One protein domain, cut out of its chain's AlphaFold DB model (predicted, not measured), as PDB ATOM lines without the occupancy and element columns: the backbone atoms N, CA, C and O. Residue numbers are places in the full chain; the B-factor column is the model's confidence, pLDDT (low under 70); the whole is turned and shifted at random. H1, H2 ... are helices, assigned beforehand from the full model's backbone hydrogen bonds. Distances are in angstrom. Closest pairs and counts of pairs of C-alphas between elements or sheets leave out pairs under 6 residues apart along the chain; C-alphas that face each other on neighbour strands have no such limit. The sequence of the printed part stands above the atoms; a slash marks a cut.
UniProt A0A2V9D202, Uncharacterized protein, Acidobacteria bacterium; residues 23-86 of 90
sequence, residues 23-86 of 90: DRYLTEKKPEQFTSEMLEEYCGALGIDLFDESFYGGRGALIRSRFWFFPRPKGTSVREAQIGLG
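This is residues 23 to 86 of the 90 residues of an uncharacterized protein of Acidobacteria bacterium (UniProt A0A2V9D202). The model has little regular structure: an open, U-like chain with three helices, H1 to H3, strung along one arm and H4 at the far end, joined by the long unnamed stretch of residues 46 to 77. The printed part has 64 residues, 25 of them in four named helices, H1 to H4 in chain order, with no named strand; the class is all helix. It is extended, with a radius of gyration of the C-alphas of 17.1 A and spans of 39 by 32 by 20 A.

H1, residues 23 to 26, and H2, residues 30 to 33, touch only at the corner by their tight link; their closest C-alphas, of Arg 24 and Gln 33, are 4.8 A apart. H3, residues 36 to 45, follows H2 over a tight link, yet the two are apart. H4, residues 78 to 84, is apart from H1, H2 and H3. In H3 and H4 every O i to N i+4 pair is within hydrogen-bond range; H1 and H2 are too short for such a pair.

H1 begins at C-alpha 23 (16.246, 55.445, 48.692). H3 measures 14.3 A and H4 10.0 A, ending at C-alpha 84 (24.020, 19.709, 39.146).

The C-alphas farthest apart, of Glu 28 and Gly 86, are 43.1 A apart. The printed part has no cut; the link from H3 to H4 is long. Residues 64 to 76, 78 and 86 have pLDDT under 70.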
ATOM      1  N   ASP A  23      16.232  54.032  49.100       89.81
ATOM      2  CA  ASP A  23      16.246  55.445  48.692       89.81
ATOM      3  C   ASP A  23      17.570  55.866  48.036       89.81
ATOM      4  O   ASP A  23      17.585  56.730  47.159       89.81
ATOM      5  N   ARG A  24      18.693  55.218  48.390       90.81
ATOM      6  CA  ARG A  24      20.010  55.505  47.791       90.81
ATOM      7  C   ARG A  24      20.041  55.222  46.294       90.81
ATOM      8  O   ARG A  24      20.738  55.928  45.570       90.81
ATOM      9  N   TYR A  25      19.248  54.276  45.796       83.62
ATOM     10  CA  TYR A  25      19.180  53.973  44.361       83.62
ATOM     11  C   TYR A  25      18.497  55.069  43.531       83.62
ATOM     12  O   TYR A  25      18.558  55.027  42.303       83.62
ATOM     13  N   LEU A  26      17.870  56.058  44.176       87.00
ATOM     14  CA  LEU A  26      17.262  57.213  43.510       87.00
ATOM     15  C   LEU A  26      18.236  58.390  43.344       87.00
ATOM     16  O   LEU A  26      17.907  59.362  42.668       87.00
ATOM     17  N   THR A  27      19.430  58.318  43.938       88.94
ATOM     18  CA  THR A  27      20.440  59.384  43.854       88.94
ATOM     19  C   THR A  27      20.963  59.521  42.422       88.94
ATOM     20  O   THR A  27      21.263  58.521  41.772       88.94
ATOM     21  N   GLU A  28      21.147  60.744  41.917       88.88
ATOM     22  CA  GLU A  28      21.613  60.964  40.534       88.88
ATOM     23  C   GLU A  28      23.046  60.461  40.292       88.88
ATOM     24  O   GLU A  28      23.399  60.004  39.201       88.88
ATOM     25  N   LYS A  29      23.892  60.520  41.323       89.94
ATOM     26  CA  LYS A  29      25.290  60.109  41.240       89.94
ATOM     27  C   LYS A  29      25.417  58.611  41.477       89.94
ATOM     28  O   LYS A  29      25.340  58.145  42.609       89.94
ATOM     29  N   LYS A  30      25.714  57.867  40.409       85.88
ATOM     30  CA  LYS A  30      25.919  56.408  40.457       85.88
ATOM     31  C   LYS A  30      26.841  55.926  41.594       85.88
ATOM     32  O   LYS A  30      26.460  54.961  42.245       85.88
ATOM     33  N   PRO A  31      27.990  56.569  41.893       88.25
ATOM     34  CA  PRO A  31      28.857  56.118  42.987       88.25
ATOM     35  C   PRO A  31      28.219  56.228  44.380       88.25
ATOM     36  O   PRO A  31      28.608  55.506  45.286       88.25
ATOM     37  N   GLU A  32      27.235  57.115  44.560       90.19
ATOM     38  CA  GLU A  32      26.559  57.333  45.847       90.19
ATOM     39  C   GLU A  32      25.380  56.364  46.067       90.19
ATOM     40  O   GLU A  32      24.873  56.256  47.186       90.19
ATOM     41  N   GLN A  33      24.957  55.645  45.015       92.44
ATOM     42  CA  GLN A  33      23.858  54.677  45.079       92.44
ATOM     43  C   GLN A  33      24.242  53.396  45.833       92.44
ATOM     44  O   GLN A  33      23.374  52.749  46.415       92.44
ATOM     45  N   PHE A  34      25.528  53.026  45.824       92.12
ATOM     46  CA  PHE A  34      26.043  51.838  46.502       92.12
ATOM     47  C   PHE A  34      27.526  52.021  46.846       92.12
ATOM     48  O   PHE A  34      28.391  51.881  45.981       92.12
ATOM     49  N   THR A  35      27.806  52.380  48.098       93.69
ATOM     50  CA  THR A  35      29.169  52.644  48.579       93.69
ATOM     51  C   THR A  35      29.787  51.410  49.242       93.69
ATOM     52  O   THR A  35      29.086  50.440  49.539       93.69
ATOM     53  N   SER A  36      31.097  51.439  49.499       92.94
ATOM     54  CA  SER A  36      31.815  50.393  50.248       92.94
ATOM     55  C   SER A  36      31.240  50.168  51.644       92.94
ATOM     56  O   SER A  36      31.119  49.031  52.085       92.94
ATOM     57  N   GLU A  37      30.824  51.239  52.310       94.12
ATOM     58  CA  GLU A  37      30.255  51.187  53.659       94.12
ATOM     59  C   GLU A  37      28.875  50.521  53.624       94.12
ATOM     60  O   GLU A  37      28.544  49.710  54.480       94.12
ATOM     61  N   MET A  38      28.075  50.803  52.587       94.81
ATOM     62  CA  MET A  38      26.800  50.106  52.388       94.81
ATOM     63  C   MET A  38      27.010  48.620  52.097       94.81
ATOM     64  O   MET A  38      26.239  47.796  52.578       94.81
ATOM     65  N   LEU A  39      28.035  48.275  51.312       94.81
ATOM     66  CA  LEU A  39      28.385  46.881  51.047       94.81
ATOM     67  C   LEU A  39      28.731  46.145  52.350       94.81
ATOM     68  O   LEU A  39      28.191  45.067  52.581       94.81
ATOM     69  N   GLU A  40      29.567  46.735  53.207       96.19
ATOM     70  CA  GLU A  40      29.925  46.171  54.515       96.19
ATOM     71  C   GLU A  40      28.696  45.984  55.417       96.19
ATOM     72  O   GLU A  40      28.473  44.889  55.932       96.19
ATOM     73  N   GLU A  41      27.846  47.006  55.552       95.75
ATOM     74  CA  GLU A  41      26.617  46.920  56.350       95.75
ATOM     75  C   GLU A  41      25.657  45.836  55.837       95.75
ATOM     76  O   GLU A  41      25.075  45.085  56.625       95.75
ATOM     77  N   TYR A  42      25.478  45.743  54.516       95.94
ATOM     78  CA  TYR A  42      24.589  44.754  53.906       95.94
ATOM     79  C   TYR A  42      25.144  43.339  54.084       95.94
ATOM     80  O   TYR A  42      24.386  42.419  54.390       95.94
ATOM     81  N   CYS A  43      26.459  43.161  53.935       96.38
ATOM     82  CA  CYS A  43      27.138  41.909  54.252       96.38
ATOM     83  C   CYS A  43      26.933  41.535  55.725       96.38
ATOM     84  O   CYS A  43      26.479  40.423  56.004       96.38
ATOM     85  N   GLY A  44      27.140  42.470  56.652       96.38
ATOM     86  CA  GLY A  44      26.933  42.241  58.083       96.38
ATOM     87  C   GLY A  44      25.497  41.830  58.422       96.38
ATOM     88  O   GLY A  44      25.289  40.904  59.204       96.38
ATOM     89  N   ALA A  45      24.496  42.431  57.772       96.75
ATOM     90  CA  ALA A  45      23.092  42.045  57.942       96.75
ATOM     91  C   ALA A  45      22.787  40.608  57.469       96.75
ATOM     92  O   ALA A  45      21.849  39.980  57.960       96.75
ATOM     93  N   LEU A  46      23.592  40.076  56.545       94.38
ATOM     94  CA  LEU A  46      23.539  38.685  56.086       94.38
ATOM     95  C   LEU A  46      24.447  37.748  56.902       94.38
ATOM     96  O   LEU A  46      24.523  36.558  56.595       94.38
ATOM     97  N   GLY A  47      25.132  38.261  57.929       95.38
ATOM     98  CA  GLY A  47      26.105  37.509  58.721       95.38
ATOM     99  C   GLY A  47      27.421  37.248  57.986       95.38
ATOM    100  O   GLY A  47      28.114  36.291  58.317       95.38
ATOM    101  N   ILE A  48      27.740  38.057  56.974       95.81
ATOM    102  CA  ILE A  48      29.004  38.018  56.238       95.81
ATOM    103  C   ILE A  48      29.943  39.052  56.847       95.81
ATOM    104  O   ILE A  48      29.652  40.247  56.791       95.81
ATOM    105  N   ASP A  49      31.078  38.599  57.373       94.94
ATOM    106  CA  ASP A  49      32.161  39.497  57.764       94.94
ATOM    107  C   ASP A  49      33.056  39.751  56.546       94.94
ATOM    108  O   ASP A  49      33.837  38.901  56.123       94.94
ATOM    109  N   LEU A  50      32.840  40.899  55.902       94.44
ATOM    110  CA  LEU A  50      33.403  41.203  54.587       94.44
ATOM    111  C   LEU A  50      34.927  41.359  54.608       94.44
ATOM    112  O   LEU A  50      35.591  41.050  53.616       94.44
ATOM    113  N   PHE A  51      35.470  41.889  55.702       92.12
ATOM    114  CA  PHE A  51      36.884  42.242  55.803       92.12
ATOM    115  C   PHE A  51      37.673  41.302  56.717       92.12
ATOM    116  O   PHE A  51      38.904  41.346  56.694       92.12
ATOM    117  N   ASP A  52      37.004  40.427  57.473       92.75
ATOM    118  CA  ASP A  52      37.664  39.335  58.180       92.75
ATOM    119  C   ASP A  52      38.007  38.188  57.219       92.75
ATOM    120  O   ASP A  52      37.160  37.405  56.795       92.75
ATOM    121  N   GLU A  53      39.291  38.043  56.895       90.19
ATOM    122  CA  GLU A  53      39.778  36.926  56.080       90.19
ATOM    123  C   GLU A  53      39.428  35.562  56.697       90.19
ATOM    124  O   GLU A  53      39.163  34.609  55.966       90.19
ATOM    125  N   SER A  54      39.367  35.460  58.028       91.12
ATOM    126  CA  SER A  54      39.072  34.202  58.718       91.12
ATOM    127  C   SER A  54      37.612  33.756  58.574       91.12
ATOM    128  O   SER A  54      37.331  32.558  58.704       91.12
ATOM    129  N   PHE A  55      36.701  34.674  58.223       92.19
ATOM    130  CA  PHE A  55      35.326  34.346  57.836       92.19
ATOM    131  C   PHE A  55      35.300  33.476  56.577       92.19
ATOM    132  O   PHE A  55      34.545  32.501  56.477       92.19
ATOM    133  N   TYR A  56      36.162  33.802  55.614       87.19
ATOM    134  CA  TYR A  56      36.322  33.036  54.392       87.19
ATOM    135  C   TYR A  56      37.217  31.831  54.681       87.19
ATOM    136  O   TYR A  56      38.441  31.892  54.632       87.19
ATOM    137  N   GLY A  57      36.596  30.692  54.993       83.38
ATOM    138  CA  GLY A  57      37.341  29.452  55.206       83.38
ATOM    139  C   GLY A  57      38.288  29.124  54.037       83.38
ATOM    140  O   GLY A  57      38.042  29.484  52.888       83.38
ATOM    141  N   GLY A  58      39.350  28.359  54.298       78.75
ATOM    142  CA  GLY A  58      40.409  28.070  53.313       78.75
ATOM    143  C   GLY A  58      40.023  27.173  52.122       78.75
ATOM    144  O   GLY A  58      40.904  26.652  51.440       78.75
ATOM    145  N   ARG A  59      38.728  26.936  51.873       77.56
ATOM    146  CA  ARG A  59      38.231  26.115  50.758       77.56
ATOM    147  C   ARG A  59      37.592  27.011  49.698       77.56
ATOM    148  O   ARG A  59      36.467  27.464  49.861       77.56
ATOM    149  N   GLY A  60      38.290  27.204  48.583       76.44
ATOM    150  CA  GLY A  60      37.732  27.779  47.357       76.44
ATOM    151  C   GLY A  60      37.525  26.696  46.299       76.44
ATOM    152  O   GLY A  60      38.350  25.796  46.162       76.44
ATOM    153  N   ALA A  61      36.443  26.779  45.525       76.19
ATOM    154  CA  ALA A  61      36.200  25.883  44.398       76.19
ATOM    155  C   ALA A  61      36.165  26.677  43.089       76.19
ATOM    156  O   ALA A  61      35.370  27.603  42.934       76.19
ATOM    157  N   LEU A  62      37.002  26.294  42.118       79.06
ATOM    158  CA  LEU A  62      36.906  26.803  40.753       79.06
ATOM    159  C   LEU A  62      36.015  25.871  39.934       79.06
ATOM    160  O   LEU A  62      36.438  24.798  39.504       79.06
ATOM    161  N   ILE A  63      34.785  26.301  39.682       74.31
ATOM    162  CA  ILE A  63      33.828  25.520  38.900       74.31
ATOM    163  C   ILE A  63      34.040  25.831  37.418       74.31
ATOM    164  O   ILE A  63      33.753  26.932  36.947       74.31
ATOM    165  N   ARG A  64      34.529  24.849  36.655       67.44
ATOM    166  CA  ARG A  64      34.597  24.930  35.190       67.44
ATOM    167  C   ARG A  64      33.377  24.245  34.593       67.44
ATOM    168  O   ARG A  64      33.399  23.044  34.344       67.44
ATOM    169  N   SER A  65      32.319  25.006  34.333       66.69
ATOM    170  CA  SER A  65      31.208  24.485  33.536       66.69
ATOM    171  C   SER A  65      31.558  24.549  32.049       66.69
ATOM    172  O   SER A  65      31.837  25.621  31.514       66.69
ATOM    173  N   ARG A  66      31.514  23.402  31.360       59.09
ATOM    174  CA  ARG A  66      31.561  23.327  29.886       59.09
ATOM    175  C   ARG A  66      30.187  23.602  29.256       59.09
ATOM    176  O   ARG A  66      30.070  23.666  28.035       59.09
ATOM    177  N   PHE A  67      29.156  23.773  30.081       54.38
ATOM    178  CA  PHE A  67      27.775  23.909  29.650       54.38
ATOM    179  C   PHE A  67      27.277  25.327  29.909       54.38
ATOM    180  O   PHE A  67      27.076  25.756  31.046       54.38
ATOM    181  N   TRP A  68      27.051  26.052  28.815       54.19
ATOM    182  CA  TRP A  68      26.152  27.196  28.806       54.19
ATOM    183  C   TRP A  68      24.752  26.639  29.095       54.19
ATOM    184  O   TRP A  68      24.218  25.881  28.289       54.19
ATOM    185  N   PHE A  69      24.225  26.901  30.292       54.38
ATOM    186  CA  PHE A  69      23.009  26.278  30.819       54.38
ATOM    187  C   PHE A  69      21.812  26.413  29.869       54.38
ATOM    188  O   PHE A  69      21.125  27.437  29.853       54.38
ATOM    189  N   PHE A  70      21.530  25.334  29.144       53.50
ATOM    190  CA  PHE A  70      20.247  25.080  28.513       53.50
ATOM    191  C   PHE A  70      19.758  23.676  28.882       53.50
ATOM    192  O   PHE A  70      20.493  22.714  28.663       53.50
ATOM    193  N   PRO A  71      18.519  23.542  29.386       56.72
ATOM    194  CA  PRO A  71      17.596  24.611  29.780       56.72
ATOM    195  C   PRO A  71      17.889  25.130  31.201       56.72
ATOM    196  O   PRO A  71      18.221  24.362  32.099       56.72
ATOM    197  N   ARG A  72      17.734  26.446  31.415       61.28
ATOM    198  CA  ARG A  72      17.745  27.043  32.761       61.28
ATOM    199  C   ARG A  72      16.586  26.460  33.576       61.28
ATOM    200  O   ARG A  72      15.436  26.637  33.163       61.28
ATOM    201  N   PRO A  73      16.834  25.796  34.711       58.09
ATOM    202  CA  PRO A  73      15.744  25.361  35.568       58.09
ATOM    203  C   PRO A  73      15.026  26.592  36.151       58.09
ATOM    204  O   PRO A  73      15.660  27.580  36.517       58.09
ATOM    205  N   LYS A  74      13.686  26.565  36.193       60.00
ATOM    206  CA  LYS A  74      12.807  27.700  36.570       60.00
ATOM    207  C   LYS A  74      12.796  28.019  38.080       60.00
ATOM    208  O   LYS A  74      11.813  28.533  38.601       60.00
ATOM    209  N   GLY A  75      13.885  27.725  38.773       61.09
ATOM    210  CA  GLY A  75      13.972  27.737  40.225       61.09
ATOM    211  C   GLY A  75      14.614  26.439  40.673       61.09
ATOM    212  O   GLY A  75      14.080  25.358  40.447       61.09
ATOM    213  N   THR A  76      15.796  26.556  41.253       63.16
ATOM    214  CA  THR A  76      16.575  25.436  41.768       63.16
ATOM    215  C   THR A  76      17.090  25.871  43.119       63.16
ATOM    216  O   THR A  76      17.610  26.981  43.254       63.16
ATOM    217  N   SER A  77      16.889  25.032  44.129       77.25
ATOM    218  CA  SER A  77      17.470  25.273  45.444       77.25
ATOM    219  C   SER A  77      18.999  25.283  45.346       77.25
ATOM    220  O   SER A  77      19.582  24.652  44.462       77.25
ATOM    221  N   VAL A  78      19.675  25.965  46.274       69.25
ATOM    222  CA  VAL A  78      21.150  26.014  46.309       69.25
ATOM    223  C   VAL A  78      21.752  24.604  46.265       69.25
ATOM    224  O   VAL A  78      22.699  24.358  45.523       69.25
ATOM    225  N   ARG A  79      21.132  23.654  46.973       73.25
ATOM    226  CA  ARG A  79      21.564  22.255  47.035       73.25
ATOM    227  C   ARG A  79      21.453  21.527  45.695       73.25
ATOM    228  O   ARG A  79      22.369  20.818  45.296       73.25
ATOM    229  N   GLU A  80      20.346  21.694  44.984       73.31
ATOM    230  CA  GLU A  80      20.167  21.081  43.662       73.31
ATOM    231  C   GLU A  80      21.128  21.683  42.627       73.31
ATOM    232  O   GLU A  80      21.658  20.959  41.784       73.31
ATOM    233  N   ALA A  81      21.403  22.988  42.720       73.12
ATOM    234  CA  ALA A  81      22.381  23.654  41.865       73.12
ATOM    235  C   ALA A  81      23.803  23.145  42.146       73.12
ATOM    236  O   ALA A  81      24.553  22.884  41.209       73.12
ATOM    237  N   GLN A  82      24.148  22.944  43.423       72.44
ATOM    238  CA  GLN A  82      25.419  22.349  43.841       72.44
ATOM    239  C   GLN A  82      25.593  20.936  43.273       72.44
ATOM    240  O   GLN A  82      26.608  20.666  42.633       72.44
ATOM    241  N   ILE A  83      24.575  20.076  43.399       73.25
ATOM    242  CA  ILE A  83      24.588  18.718  42.827       73.25
ATOM    243  C   ILE A  83      24.752  18.765  41.302       73.25
ATOM    244  O   ILE A  83      25.614  18.080  40.754       73.25
ATOM    245  N   GLY A  84      23.964  19.593  40.607       70.06
ATOM    246  CA  GLY A  84      24.020  19.709  39.146       70.06
ATOM    247  C   GLY A  84      25.356  20.243  38.616       70.06
ATOM    248  O   GLY A  84      25.755  19.914  37.502       70.06
ATOM    249  N   LEU A  85      26.065  21.034  39.423       70.94
ATOM    250  CA  LEU A  85      27.408  21.536  39.133       70.94
ATOM    251  C   LEU A  85      28.532  20.589  39.587       70.94
ATOM    252  O   LEU A  85      29.702  20.901  39.369       70.94
ATOM    253  N   GLY A  86      28.201  19.453  40.208       68.94
ATOM    254  CA  GLY A  86      29.185  18.520  40.764       68.94
ATOM    255  C   GLY A  86      29.946  19.079  41.972       68.94
ATOM    256  O   GLY A  86      31.056  18.633  42.258       68.94
TER     257      GLY A  86